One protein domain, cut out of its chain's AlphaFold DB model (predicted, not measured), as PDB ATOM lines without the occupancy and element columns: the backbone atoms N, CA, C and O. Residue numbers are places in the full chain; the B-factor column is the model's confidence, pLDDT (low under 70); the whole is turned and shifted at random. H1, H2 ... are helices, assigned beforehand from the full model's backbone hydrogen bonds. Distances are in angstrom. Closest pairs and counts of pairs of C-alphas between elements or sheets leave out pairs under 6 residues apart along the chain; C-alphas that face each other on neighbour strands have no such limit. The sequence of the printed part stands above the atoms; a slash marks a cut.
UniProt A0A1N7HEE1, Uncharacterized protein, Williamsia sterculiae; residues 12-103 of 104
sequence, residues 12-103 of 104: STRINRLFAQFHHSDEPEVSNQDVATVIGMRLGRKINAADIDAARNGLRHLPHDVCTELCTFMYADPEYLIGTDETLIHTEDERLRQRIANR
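AT A GLANCE: This is residues 12 to 103 of the 104 residues of an uncharacterized protein of Williamsia sterculiae (UniProt A0A1N7HEE1). A compact cluster of crossed helices has H1 nearest its middle, with the longest helix, H6, running along one side over H1 and short H5, and with H2, H3 and H4 gathered on the other side. H2 crosses H4 and makes a corner with H3, which it meets near the first residues of both helices, while the link from H1 to H2 swings out in a wide loop round residue 26 at one end of the longest axis. The printed part has 92 residues with six named helices, H1 to H6 in chain order, and no named strand; the class is all helix. The radius of gyration of the C-alphas is 12.7 A, and the rounded outline spans 35 by 33 by 23 A.

HOW THE PARTS SIT: H1, residues 12 to 21, is one of two hubs, touching three other helices. It touches H3, residues 49 to 56, closest at the C-alphas of Ser 12 and Arg 56, 4.5 A apart; their lines stand at 73 degrees, only just about perpendicular. H2, residues 32 to 43, touches H3 with residues 32 to 36 alone, closest at the C-alphas of Gln 33 and Ala 49, 4.9 A apart, about perpendicular at 77 degrees. H2 also touches H4, residues 64 to 73, closest at the C-alphas of Ile 39 and Glu 69, 6.1 A apart; at 72 degrees they are only just about perpendicular. H1 and H4 are close but not clearly touching, with the C-alphas of Leu 18 and Cys 71 7.4 A apart, at a shallow tilt of 19 degrees, the same way. H5, residues 79 to 82, is the other hub. It touches H4, closest at the C-alphas of Cys 67 and Leu 81, 6.2 A apart, and only just touches H1, with 3 pairs of C-alphas within 8 A, the closest those of Arg 14 and Leu 81, 6.8 A apart. H6, residues 86 to 101, touches H5 with residues 88 to 93 alone, closest at the C-alphas of Tyr 80 and Ile 89, 4.9 A apart. With residues 93 to 100 alone H6 touches H1, closest at the C-alphas of Gln 21 and Ile 100, 5.6 A apart, at a steep tilt of 38 degrees, the same way. H6 is apart from H2, H3 and H4. In H1, H2, H3, H4 and H6 every O i to N i+4 pair is within hydrogen-bond range; H5 is too short for such a pair, and its one O i to N i+3 pair is not within range.

IN THESE COORDINATES: H1 begins at C-alpha 12, (252.040, 207.056, 180.362), and is 14.3 A long; H2 is 16.1 A, H3 10.7 A, H4 14.1 A and H5 5.1 A. H6 runs 22.2 A to C-alpha 101 at (239.572, 210.136, 165.617).

THE WHOLE: The C-alphas of Arg 45 and Asn 102 are the two farthest apart, at 35.8 A. The printed part has no cut and no long link. The mean pLDDT of the printed part is 90.4; residues 24 to 25 are under 70.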
ATOM      1  N   SER A  12     251.344 207.161 181.647       93.75
ATOM      2  CA  SER A  12     252.040 207.056 180.362       93.75
ATOM      3  C   SER A  12     251.084 207.010 179.167       93.75
ATOM      4  O   SER A  12     251.294 207.707 178.177       93.75
ATOM      5  N   THR A  13     249.993 206.245 179.260       92.94
ATOM      6  CA  THR A  13     248.953 206.188 178.223       92.94
ATOM      7  C   THR A  13     248.272 207.539 178.046       92.94
ATOM      8  O   THR A  13     248.078 207.975 176.914       92.94
ATOM      9  N   ARG A  14     247.945 208.216 179.150       92.81
ATOM     10  CA  ARG A  14     247.328 209.547 179.124       92.81
ATOM     11  C   ARG A  14     248.262 210.591 178.509       92.81
ATOM     12  O   ARG A  14     247.849 211.326 177.621       92.81
ATOM     13  N   ILE A  15     249.542 210.587 178.884       94.25
ATOM     14  CA  ILE A  15     250.566 211.454 178.283       94.25
ATOM     15  C   ILE A  15     250.654 211.205 176.773       94.25
ATOM     16  O   ILE A  15     250.543 212.146 175.996       94.25
ATOM     17  N   ASN A  16     250.791 209.949 176.338       93.75
ATOM     18  CA  ASN A  16     250.883 209.628 174.909       93.75
ATOM     19  C   ASN A  16     249.629 210.061 174.125       93.75
ATOM     20  O   ASN A  16     249.739 210.433 172.962       93.75
ATOM     21  N   ARG A  17     248.443 210.075 174.752       91.56
ATOM     22  CA  ARG A  17     247.220 210.613 174.130       91.56
ATOM     23  C   ARG A  17     247.279 212.117 173.905       91.56
ATOM     24  O   ARG A  17     246.825 212.569 172.860       91.56
ATOM     25  N   LEU A  18     247.860 212.880 174.830       92.00
ATOM     26  CA  LEU A  18     248.049 214.320 174.636       92.00
ATOM     27  C   LEU A  18     248.995 214.609 173.466       92.00
ATOM     28  O   LEU A  18     248.683 215.429 172.609       92.00
ATOM     29  N   PHE A  19     250.100 213.869 173.370       92.25
ATOM     30  CA  PHE A  19     251.018 213.970 172.234       92.25
ATOM     31  C   PHE A  19     250.339 213.604 170.902       92.25
ATOM     32  O   PHE A  19     250.452 214.343 169.920       92.25
ATOM     33  N   ALA A  20     249.531 212.541 170.894       88.38
ATOM     34  CA  ALA A  20     248.740 212.162 169.728       88.38
ATOM     35  C   ALA A  20     247.674 213.214 169.352       88.38
ATOM     36  O   ALA A  20     247.291 213.333 168.195       88.38
ATOM     37  N   GLN A  21     247.186 214.006 170.307       85.88
ATOM     38  CA  GLN A  21     246.249 215.097 170.037       85.88
ATOM     39  C   GLN A  21     246.956 216.384 169.583       85.88
ATOM     40  O   GLN A  21     246.351 217.216 168.910       85.88
ATOM     41  N   PHE A  22     248.219 216.606 169.934       84.00
ATOM     42  CA  PHE A  22     248.859 217.908 169.731       84.00
ATOM     43  C   PHE A  22     249.519 218.108 168.349       84.00
ATOM     44  O   PHE A  22     250.087 219.163 168.106       84.00
ATOM     45  N   HIS A  23     249.418 217.164 167.408       74.62
ATOM     46  CA  HIS A  23     250.068 217.281 166.088       74.62
ATOM     47  C   HIS A  23     249.076 217.436 164.924       74.62
ATOM     48  O   HIS A  23     248.070 216.735 164.876       74.62
ATOM     49  N   HIS A  24     249.318 218.336 163.967       64.50
ATOM     50  CA  HIS A  24     248.489 218.410 162.752       64.50
ATOM     51  C   HIS A  24     248.587 217.114 161.929       64.50
ATOM     52  O   HIS A  24     249.597 216.426 161.997       64.50
ATOM     53  N   SER A  25     247.553 216.781 161.141       64.56
ATOM     54  CA  SER A  25     247.495 215.516 160.379       64.56
ATOM     55  C   SER A  25     248.688 215.301 159.433       64.56
ATOM     56  O   SER A  25     249.030 214.158 159.147       64.56
ATOM     57  N   ASP A  26     249.340 216.388 159.004       71.31
ATOM     58  CA  ASP A  26     250.511 216.376 158.117       71.31
ATOM     59  C   ASP A  26     251.829 216.737 158.830       71.31
ATOM     60  O   ASP A  26     252.881 216.818 158.194       71.31
ATOM     61  N   GLU A  27     251.800 216.964 160.146       73.62
ATOM     62  CA  GLU A  27     252.979 217.325 160.932       73.62
ATOM     63  C   GLU A  27     253.427 216.165 161.829       73.62
ATOM     64  O   GLU A  27     252.597 215.434 162.379       73.62
ATOM     65  N   PRO A  28     254.747 215.984 162.016       79.56
ATOM     66  CA  PRO A  28     255.243 215.020 162.980       79.56
ATOM     67  C   PRO A  28     254.783 215.390 164.392       79.56
ATOM     68  O   PRO A  28     254.610 216.560 164.737       79.56
ATOM     69  N   GLU A  29     254.638 214.370 165.232       84.88
ATOM     70  CA  GLU A  29     254.401 214.571 166.655       84.88
ATOM     71  C   GLU A  29     255.482 215.474 167.269       84.88
ATOM     72  O   GLU A  29     256.670 215.340 166.959       84.88
ATOM     73  N   VAL A  30     255.073 216.393 168.153       89.44
ATOM     74  CA  VAL A  30     256.007 217.282 168.852       89.44
ATOM     75  C   VAL A  30     257.069 216.467 169.593       89.44
ATOM     76  O   VAL A  30     256.763 215.500 170.296       89.44
ATOM     77  N   SER A  31     258.337 216.855 169.449       93.44
ATOM     78  CA  SER A  31     259.431 216.094 170.044       93.44
ATOM     79  C   SER A  31     259.474 216.256 171.568       93.44
ATOM     80  O   SER A  31     259.137 217.307 172.122       93.44
ATOM     81  N   ASN A  32     259.977 215.237 172.274       95.12
ATOM     82  CA  ASN A  32     260.215 215.323 173.722       95.12
ATOM     83  C   ASN A  32     261.165 216.484 174.083       95.12
ATOM     84  O   ASN A  32     261.061 217.052 175.170       95.12
ATOM     85  N   GLN A  33     262.081 216.841 173.174       96.31
ATOM     86  CA  GLN A  33     263.019 217.948 173.352       96.31
ATOM     87  C   GLN A  33     262.313 219.305 173.298       96.31
ATOM     88  O   GLN A  33     262.580 220.163 174.144       96.31
ATOM     89  N   ASP A  34     261.390 219.490 172.356       93.88
ATOM     90  CA  ASP A  34     260.617 220.728 172.231       93.88
ATOM     91  C   ASP A  34     259.673 220.893 173.421       93.88
ATOM     92  O   ASP A  34     259.645 221.953 174.046       93.88
ATOM     93  N   VAL A  35     258.992 219.814 173.822       94.62
ATOM     94  CA  VAL A  35     258.133 219.803 175.015       94.62
ATOM     95  C   VAL A  35     258.925 220.161 176.272       94.62
ATOM     96  O   VAL A  35     258.522 221.053 177.019       94.62
ATOM     97  N   ALA A  36     260.075 219.519 176.501       96.00
ATOM     98  CA  ALA A  36     260.919 219.818 177.657       96.00
ATOM     99  C   ALA A  36     261.422 221.270 177.649       96.00
ATOM    100  O   ALA A  36     261.489 221.907 178.701       96.00
ATOM    101  N   THR A  37     261.738 221.808 176.468       96.44
ATOM    102  CA  THR A  37     262.179 223.197 176.305       96.44
ATOM    103  C   THR A  37     261.055 224.171 176.654       96.44
ATOM    104  O   THR A  37     261.249 225.041 177.503       96.44
ATOM    105  N   VAL A  38     259.864 224.000 176.073       95.06
ATOM    106  CA  VAL A  38     258.719 224.893 176.309       95.06
ATOM    107  C   VAL A  38     258.257 224.833 177.762       95.06
ATOM    108  O   VAL A  38     258.107 225.878 178.396       95.06
ATOM    109  N   ILE A  39     258.076 223.633 178.323       96.12
ATOM    110  CA  ILE A  39     257.665 223.484 179.726       96.12
ATOM    111  C   ILE A  39     258.731 224.067 180.657       96.12
ATOM    112  O   ILE A  39     258.402 224.771 181.611       96.12
ATOM    113  N   GLY A  40     260.014 223.831 180.372       96.38
ATOM    114  CA  GLY A  40     261.101 224.389 181.168       96.38
ATOM    115  C   GLY A  40     261.137 225.917 181.159       96.38
ATOM    116  O   GLY A  40     261.331 226.536 182.206       96.38
ATOM    117  N   MET A  41     260.869 226.537 180.005       96.56
ATOM    118  CA  MET A  41     260.727 227.991 179.902       96.56
ATOM    119  C   MET A  41     259.548 228.514 180.730       96.56
ATOM    120  O   MET A  41     259.709 229.506 181.435       96.56
ATOM    121  N   ARG A  42     258.389 227.842 180.690       96.31
ATOM    122  CA  ARG A  42     257.192 228.248 181.453       96.31
ATOM    123  C   ARG A  42     257.374 228.121 182.965       96.31
ATOM    124  O   ARG A  42     256.942 228.996 183.703       96.31
ATOM    125  N   LEU A  43     258.062 227.072 183.417       96.19
ATOM    126  CA  LEU A  43     258.347 226.831 184.837       96.19
ATOM    127  C   LEU A  43     259.588 227.573 185.357       96.19
ATOM    128  O   LEU A  43     259.878 227.518 186.550       96.19
ATOM    129  N   GLY A  44     260.367 228.214 184.481       96.88
ATOM    130  CA  GLY A  44     261.621 228.871 184.857       96.88
ATOM    131  C   GLY A  44     262.720 227.905 185.321       96.88
ATOM    132  O   GLY A  44     263.602 228.302 186.081       96.88
ATOM    133  N   ARG A  45     262.695 226.634 184.887       96.69
ATOM    134  CA  ARG A  45     263.717 225.626 185.231       96.69
ATOM    135  C   ARG A  45     264.020 224.684 184.073       96.69
ATOM    136  O   ARG A  45     263.181 224.433 183.219       96.69
ATOM    137  N   LYS A  46     265.210 224.083 184.066       95.38
ATOM    138  CA  LYS A  46     265.554 223.068 183.063       95.38
ATOM    139  C   LYS A  46     264.748 221.784 183.297       95.38
ATOM    140  O   LYS A  46     264.786 221.234 184.395       95.38
ATOM    141  N   ILE A  47     264.095 221.287 182.250       96.19
ATOM    142  CA  ILE A  47     263.476 219.955 182.196       96.19
ATOM    143  C   ILE A  47     264.286 219.093 181.225       96.19
ATOM    144  O   ILE A  47     264.713 219.574 180.176       96.19
ATOM    145  N   ASN A  48     264.549 217.836 181.582       95.88
ATOM    146  CA  ASN A  48     265.269 216.918 180.705       95.88
ATOM    147  C   ASN A  48     264.282 216.193 179.780       95.88
ATOM    148  O   ASN A  48     263.312 215.601 180.248       95.88
ATOM    149  N   ALA A  49     264.553 216.183 178.476       96.31
ATOM    150  CA  ALA A  49     263.754 215.440 177.502       96.31
ATOM    151  C   ALA A  49     263.701 213.935 177.813       96.31
ATOM    152  O   ALA A  49     262.678 213.297 177.581       96.31
ATOM    153  N   ALA A  50     264.764 213.380 178.409       97.00
ATOM    154  CA  ALA A  50     264.789 211.988 178.855       97.00
ATOM    155  C   ALA A  50     263.776 211.699 179.978       97.00
ATOM    156  O   ALA A  50     263.305 210.572 180.094       97.00
ATOM    157  N   ASP A  51     263.407 212.698 180.790       96.06
ATOM    158  CA  ASP A  51     262.376 212.525 181.820       96.06
ATOM    159  C   ASP A  51     260.983 212.447 181.198       96.06
ATOM    160  O   ASP A  51     260.165 211.631 181.623       96.06
ATOM    161  N   ILE A  52     260.732 213.259 180.166       95.94
ATOM    162  CA  ILE A  52     259.498 213.209 179.376       95.94
ATOM    163  C   ILE A  52     259.389 211.854 178.670       95.94
ATOM    164  O   ILE A  52     258.356 211.195 178.767       95.94
ATOM    165  N   ASP A  53     260.469 211.398 178.034       97.25
ATOM    166  CA  ASP A  53     260.525 210.086 177.385       97.25
ATOM    167  C   ASP A  53     260.291 208.936 178.378       97.25
ATOM    168  O   ASP A  53     259.442 208.069 178.164       97.25
ATOM    169  N   ALA A  54     260.966 208.959 179.529       95.69
ATOM    170  CA  ALA A  54     260.760 207.966 180.575       95.69
ATOM    171  C   ALA A  54     259.307 207.964 181.082       95.69
ATOM    172  O   ALA A  54     258.749 206.896 181.332       95.69
ATOM    173  N   ALA A  55     258.661 209.127 181.189       95.69
ATOM    174  CA  ALA A  55     257.261 209.220 181.595       95.69
ATOM    175  C   ALA A  55     256.289 208.662 180.552       95.69
ATOM    176  O   ALA A  55     255.362 207.926 180.897       95.69
ATOM    177  N   ARG A  56     256.545 208.924 179.269       95.25
ATOM    178  CA  ARG A  56     255.798 208.336 178.148       95.25
ATOM    179  C   ARG A  56     255.901 206.817 178.082       95.25
ATOM    180  O   ARG A  56     254.947 206.162 177.669       95.25
ATOM    181  N   ASN A  57     257.025 206.265 178.528       95.31
ATOM    182  CA  ASN A  57     257.257 204.825 178.623       95.31
ATOM    183  C   ASN A  57     256.820 204.221 179.973       95.31
ATOM    184  O   ASN A  57     256.945 203.018 180.178       95.31
ATOM    185  N   GLY A  58     256.301 205.029 180.906       93.50
ATOM    186  CA  GLY A  58     255.883 204.566 182.238       93.50
ATOM    187  C   GLY A  58     257.040 204.201 183.176       93.50
ATOM    188  O   GLY A  58     256.825 203.536 184.184       93.50
ATOM    189  N   LEU A  59     258.261 204.632 182.858       94.06
ATOM    190  CA  LEU A  59     259.485 204.373 183.621       94.06
ATOM    191  C   LEU A  59     259.756 205.433 184.698       94.06
ATOM    192  O   LEU A  59     260.581 205.221 185.587       94.06
ATOM    193  N   ARG A  60     259.101 206.595 184.609       92.31
ATOM    194  CA  ARG A  60     259.275 207.714 185.542       92.31
ATOM    195  C   ARG A  60     257.975 208.492 185.703       92.31
ATOM    196  O   ARG A  60     257.206 208.627 184.761       92.31
ATOM    197  N   HIS A  61     257.739 209.031 186.894       90.25
ATOM    198  CA  HIS A  61     256.674 210.008 187.106       90.25
ATOM    199  C   HIS A  61     257.212 211.420 186.897       90.25
ATOM    200  O   HIS A  61     258.325 211.734 187.329       90.25
ATOM    201  N   LEU A  62     256.415 212.269 186.254       93.56
ATOM    202  CA  LEU A  62     256.709 213.692 186.173       93.56
ATOM    203  C   LEU A  62     256.188 214.399 187.429       93.56
ATOM    204  O   LEU A  62     255.162 213.993 187.980       93.56
ATOM    205  N   PRO A  63     256.878 215.452 187.890       94.94
ATOM    206  CA  PRO A  63     256.347 216.338 188.914       94.94
ATOM    207  C   PRO A  63     254.990 216.935 188.509       94.94
ATOM    208  O   PRO A  63     254.728 217.171 187.330       94.94
ATOM    209  N   HIS A  64     254.143 217.217 189.498       94.06
ATOM    210  CA  HIS A  64     252.781 217.709 189.276       94.06
ATOM    211  C   HIS A  64     252.738 219.012 188.462       94.06
ATOM    212  O   HIS A  64     251.934 219.136 187.546       94.06
ATOM    213  N   ASP A  65     253.642 219.953 188.742       96.12
ATOM    214  CA  ASP A  65     253.780 221.207 187.992       96.12
ATOM    215  C   ASP A  65     254.127 220.970 186.511       96.12
ATOM    216  O   ASP A  65     253.572 221.623 185.629       96.12
ATOM    217  N   VAL A  66     254.969 219.975 186.215       95.81
ATOM    218  CA  VAL A  66     255.280 219.549 184.839       95.81
ATOM    219  C   VAL A  66     254.054 218.941 184.163       95.81
ATOM    220  O   VAL A  66     253.806 219.239 182.998       95.81
ATOM    221  N   CYS A  67     253.268 218.118 184.863       95.38
ATOM    222  CA  CYS A  67     252.024 217.562 184.323       95.38
ATOM    223  C   CYS A  67     250.985 218.652 184.018       95.38
ATOM    224  O   CYS A  67     250.375 218.627 182.951       95.38
ATOM    225  N   THR A  68     250.812 219.628 184.913       95.44
ATOM    226  CA  THR A  68     249.909 220.768 184.703       95.44
ATOM    227  C   THR A  68     250.318 221.591 183.482       95.44
ATOM    228  O   THR A  68     249.476 221.915 182.640       95.44
ATOM    229  N   GLU A  69     251.608 221.897 183.338       95.75
ATOM    230  CA  GLU A  69     252.109 222.638 182.177       95.75
ATOM    231  C   GLU A  69     252.040 221.829 180.884       95.75
ATOM    232  O   GLU A  69     251.757 222.395 179.831       95.75
ATOM    233  N   LEU A  70     252.236 220.510 180.947       94.88
ATOM    234  CA  LEU A  70     252.078 219.621 179.799       94.88
ATOM    235  C   LEU A  70     250.637 219.643 179.271       94.88
ATOM    236  O   LEU A  70     250.436 219.846 178.075       94.88
ATOM    237  N   CYS A  71     249.641 219.504 180.154       94.06
ATOM    238  CA  CYS A  71     248.229 219.644 179.783       94.06
ATOM    239  C   CYS A  71     247.946 221.018 179.170       94.06
ATOM    240  O   CYS A  71     247.364 221.111 178.091       94.06
ATOM    241  N   THR A  72     248.421 222.080 179.823       93.19
ATOM    242  CA  THR A  72     248.199 223.461 179.379       93.19
ATOM    243  C   THR A  72     248.837 223.736 178.019       93.19
ATOM    244  O   THR A  72     248.239 224.391 177.167       93.19
ATOM    245  N   PHE A  73     250.058 223.245 177.788       92.38
ATOM    246  CA  PHE A  73     250.735 223.338 176.495       92.38
ATOM    247  C   PHE A  73     249.954 222.612 175.399       92.38
ATOM    248  O   PHE A  73     249.849 223.138 174.297       92.38
ATOM    249  N   MET A  74     249.360 221.460 175.721       92.00
ATOM    250  CA  MET A  74     248.642 220.611 174.770       92.00
ATOM    251  C   MET A  74     247.128 220.874 174.691       92.00
ATOM    252  O   MET A  74     246.399 220.096 174.077       92.00
ATOM    253  N   TYR A  75     246.647 221.980 175.269       89.81
ATOM    254  CA  TYR A  75     245.228 222.366 175.300       89.81
ATOM    255  C   TYR A  75     244.296 221.295 175.902       89.81
ATOM    256  O   TYR A  75     243.170 221.090 175.433       89.81
ATOM    257  N   ALA A  76     244.767 220.620 176.948       90.69
ATOM    258  CA  ALA A  76     244.003 219.674 177.749       90.69
ATOM    259  C   ALA A  76     243.800 220.191 179.177       90.69
ATOM    260  O   ALA A  76     244.549 221.041 179.661       90.69
ATOM    261  N   ASP A  77     242.787 219.660 179.856       91.06
ATOM    262  CA  ASP A  77     242.543 219.959 181.263       91.06
ATOM    263  C   ASP A  77     243.641 219.314 182.140       91.06
ATOM    264  O   ASP A  77     243.918 218.118 181.977       91.06
ATOM    265  N   PRO A  78     244.301 220.052 183.056       91.81
ATOM    266  CA  PRO A  78     245.240 219.478 184.018       91.81
ATOM    267  C   PRO A  78     244.681 218.269 184.775       91.81
ATOM    268  O   PRO A  78     245.405 217.281 184.930       91.81
ATOM    269  N   GLU A  79     243.399 218.290 185.158       89.06
ATOM    270  CA  GLU A  79     242.727 217.191 185.870       89.06
ATOM    271  C   GLU A  79     242.861 215.850 185.135       89.06
ATOM    272  O   GLU A  79     242.895 214.791 185.758       89.06
ATOM    273  N   TYR A  80     243.057 215.865 183.815       90.38
ATOM    274  CA  TYR A  80     243.295 214.648 183.053       90.38
ATOM    275  C   TYR A  80     244.574 213.900 183.467       90.38
ATOM    276  O   TYR A  80     244.576 212.668 183.473       90.38
ATOM    277  N   LEU A  81     245.662 214.598 183.820       91.81
ATOM    278  CA  LEU A  81     246.915 213.969 184.266       91.81
ATOM    279  C   LEU A  81     247.042 213.911 185.787       91.81
ATOM    280  O   LEU A  81     247.511 212.896 186.308       91.81
ATOM    281  N   ILE A  82     246.641 214.979 186.479       91.94
ATOM    282  CA  ILE A  82     246.863 215.147 187.924       91.94
ATOM    283  C   ILE A  82     245.635 214.840 188.784       91.94
ATOM    284  O   ILE A  82     245.776 214.687 189.997       91.94
ATOM    285  N   GLY A  83     244.455 214.744 188.174       86.38
ATOM    286  CA  GLY A  83     243.207 214.562 188.893       86.38
ATOM    287  C   GLY A  83     243.119 213.209 189.586       86.38
ATOM    288  O   GLY A  83     243.764 212.226 189.206       86.38
ATOM    289  N   THR A  84     242.287 213.170 190.621       85.50
ATOM    290  CA  THR A  84     241.939 211.946 191.358       85.50
ATOM    291  C   THR A  84     240.515 211.475 191.072       85.50
ATOM    292  O   THR A  84     240.146 210.381 191.490       85.50
ATOM    293  N   ASP A  85     239.707 212.289 190.387       87.38
ATOM    294  CA  ASP A  85     238.344 211.930 189.993       87.38
ATOM    295  C   ASP A  85     238.368 211.082 188.714       87.38
ATOM    296  O   ASP A  85     238.605 211.568 187.606       87.38
ATOM    297  N   GLU A  86     238.103 209.789 188.874       83.69
ATOM    298  CA  GLU A  86     238.096 208.827 187.772       83.69
ATOM    299  C   GLU A  86     237.035 209.139 186.708       83.69
ATOM    300  O   GLU A  86     237.264 208.885 185.523       83.69
ATOM    301  N   THR A  87     235.898 209.721 187.101       85.69
ATOM    302  CA  THR A  87     234.809 210.066 186.178       85.69
ATOM    303  C   THR A  87     235.228 211.218 185.274       85.69
ATOM    304  O   THR A  87     234.998 211.172 184.060       85.69
ATOM    305  N   LEU A  88     235.890 212.231 185.840       84.81
ATOM    306  CA  LEU A  88     236.431 213.353 185.071       84.81
ATOM    307  C   LEU A  88     237.552 212.893 184.141       84.81
ATOM    308  O   LEU A  88     237.511 213.196 182.949       84.81
ATOM    309  N   ILE A  89     238.492 212.083 184.640       88.06
ATOM    310  CA  ILE A  89     239.573 211.524 183.817       88.06
ATOM    311  C   ILE A  89     238.998 210.728 182.645       88.06
ATOM    312  O   ILE A  89     239.453 210.899 181.517       88.06
ATOM    313  N   HIS A  90     237.997 209.874 182.882       86.75
ATOM    314  CA  HIS A  90     237.367 209.081 181.826       86.75
ATOM    315  C   HIS A  90     236.641 209.954 180.795       86.75
ATOM    316  O   HIS A  90     236.755 209.718 179.593       86.75
ATOM    317  N   THR A  91     235.931 210.986 181.252       88.12
ATOM    318  CA  THR A  91     235.217 211.921 180.372       88.12
ATOM    319  C   THR A  91     236.185 212.682 179.466       88.12
ATOM    320  O   THR A  91     235.975 212.759 178.252       88.12
ATOM    321  N   GLU A  92     237.273 213.208 180.027       87.69
ATOM    322  CA  GLU A  92     238.313 213.882 179.248       87.69
ATOM    323  C   GLU A  92     239.020 212.913 178.299       87.69
ATOM    324  O   GLU A  92     239.278 213.240 177.141       87.69
ATOM    325  N   ASP A  93     239.242 211.676 178.736       89.50
ATOM    326  CA  ASP A  93     239.826 210.641 177.899       89.50
ATOM    327  C   ASP A  93     238.998 210.320 176.647       89.50
ATOM    328  O   ASP A  93     239.539 210.144 175.551       89.50
ATOM    329  N   GLU A  94     237.680 210.215 176.799       88.88
ATOM    330  CA  GLU A  94     236.768 209.997 175.679       88.88
ATOM    331  C   GLU A  94     236.757 211.191 174.724       88.88
ATOM    332  O   GLU A  94     236.846 211.000 173.507       88.88
ATOM    333  N   ARG A  95     236.732 212.419 175.256       88.00
ATOM    334  CA  ARG A  95     236.812 213.649 174.450       88.00
ATOM    335  C   ARG A  95     238.101 213.703 173.636       88.00
ATOM    336  O   ARG A  95     238.063 214.022 172.446       88.00
ATOM    337  N   LEU A  96     239.233 213.360 174.248       87.56
ATOM    338  CA  LEU A  96     240.531 213.289 173.578       87.56
ATOM    339  C   LEU A  96     240.522 212.260 172.450       87.56
ATOM    340  O   LEU A  96     240.904 212.577 171.323       87.56
ATOM    341  N   ARG A  97     240.020 211.050 172.719       88.38
ATOM    342  CA  ARG A  97     239.892 209.996 171.703       88.38
ATOM    343  C   ARG A  97     239.024 210.430 170.523       88.38
ATOM    344  O   ARG A  97     239.406 210.183 169.383       88.38
ATOM    345  N   GLN A  98     237.900 211.099 170.776       87.19
ATOM    346  CA  GLN A  98     237.032 211.618 169.714       87.19
ATOM    347  C   GLN A  98     237.724 212.695 168.872       87.19
ATOM    348  O   GLN A  98     237.618 212.671 167.650       87.19
ATOM    349  N   ARG A  99     238.466 213.621 169.495       84.44
ATOM    350  CA  ARG A  99     239.229 214.652 168.767       84.44
ATOM    351  C   ARG A  99     240.316 214.050 167.881       84.44
ATOM    352  O   ARG A  99     240.479 214.499 166.754       84.44
ATOM    353  N   ILE A 100     241.026 213.039 168.384       84.12
ATOM    354  CA  ILE A 100     242.044 212.310 167.617       84.12
ATOM    355  C   ILE A 100     241.392 211.576 166.438       84.12
ATOM    356  O   ILE A 100     241.880 211.674 165.320       84.12
ATOM    357  N   ALA A 101     240.270 210.884 166.664       84.25
ATOM    358  CA  ALA A 101     239.572 210.136 165.617       84.25
ATOM    359  C   ALA A 101     238.947 211.030 164.530       84.25
ATOM    360  O   ALA A 101     238.887 210.629 163.376       84.25
ATOM    361  N   ASN A 102     238.492 212.235 164.887       81.06
ATOM    362  CA  ASN A 102     237.821 213.156 163.965       81.06
ATOM    363  C   ASN A 102     238.782 214.099 163.216       81.06
ATOM    364  O   ASN A 102     238.319 214.973 162.482       81.06
ATOM    365  N   ARG A 103     240.103 213.956 163.388       70.12
ATOM    366  CA  ARG A 103     241.098 214.606 162.524       70.12
ATOM    367  C   ARG A 103     241.222 213.813 161.217       70.12
ATOM    368  O   ARG A 103     242.067 212.929 161.097       70.12
TER     369      ARG A 103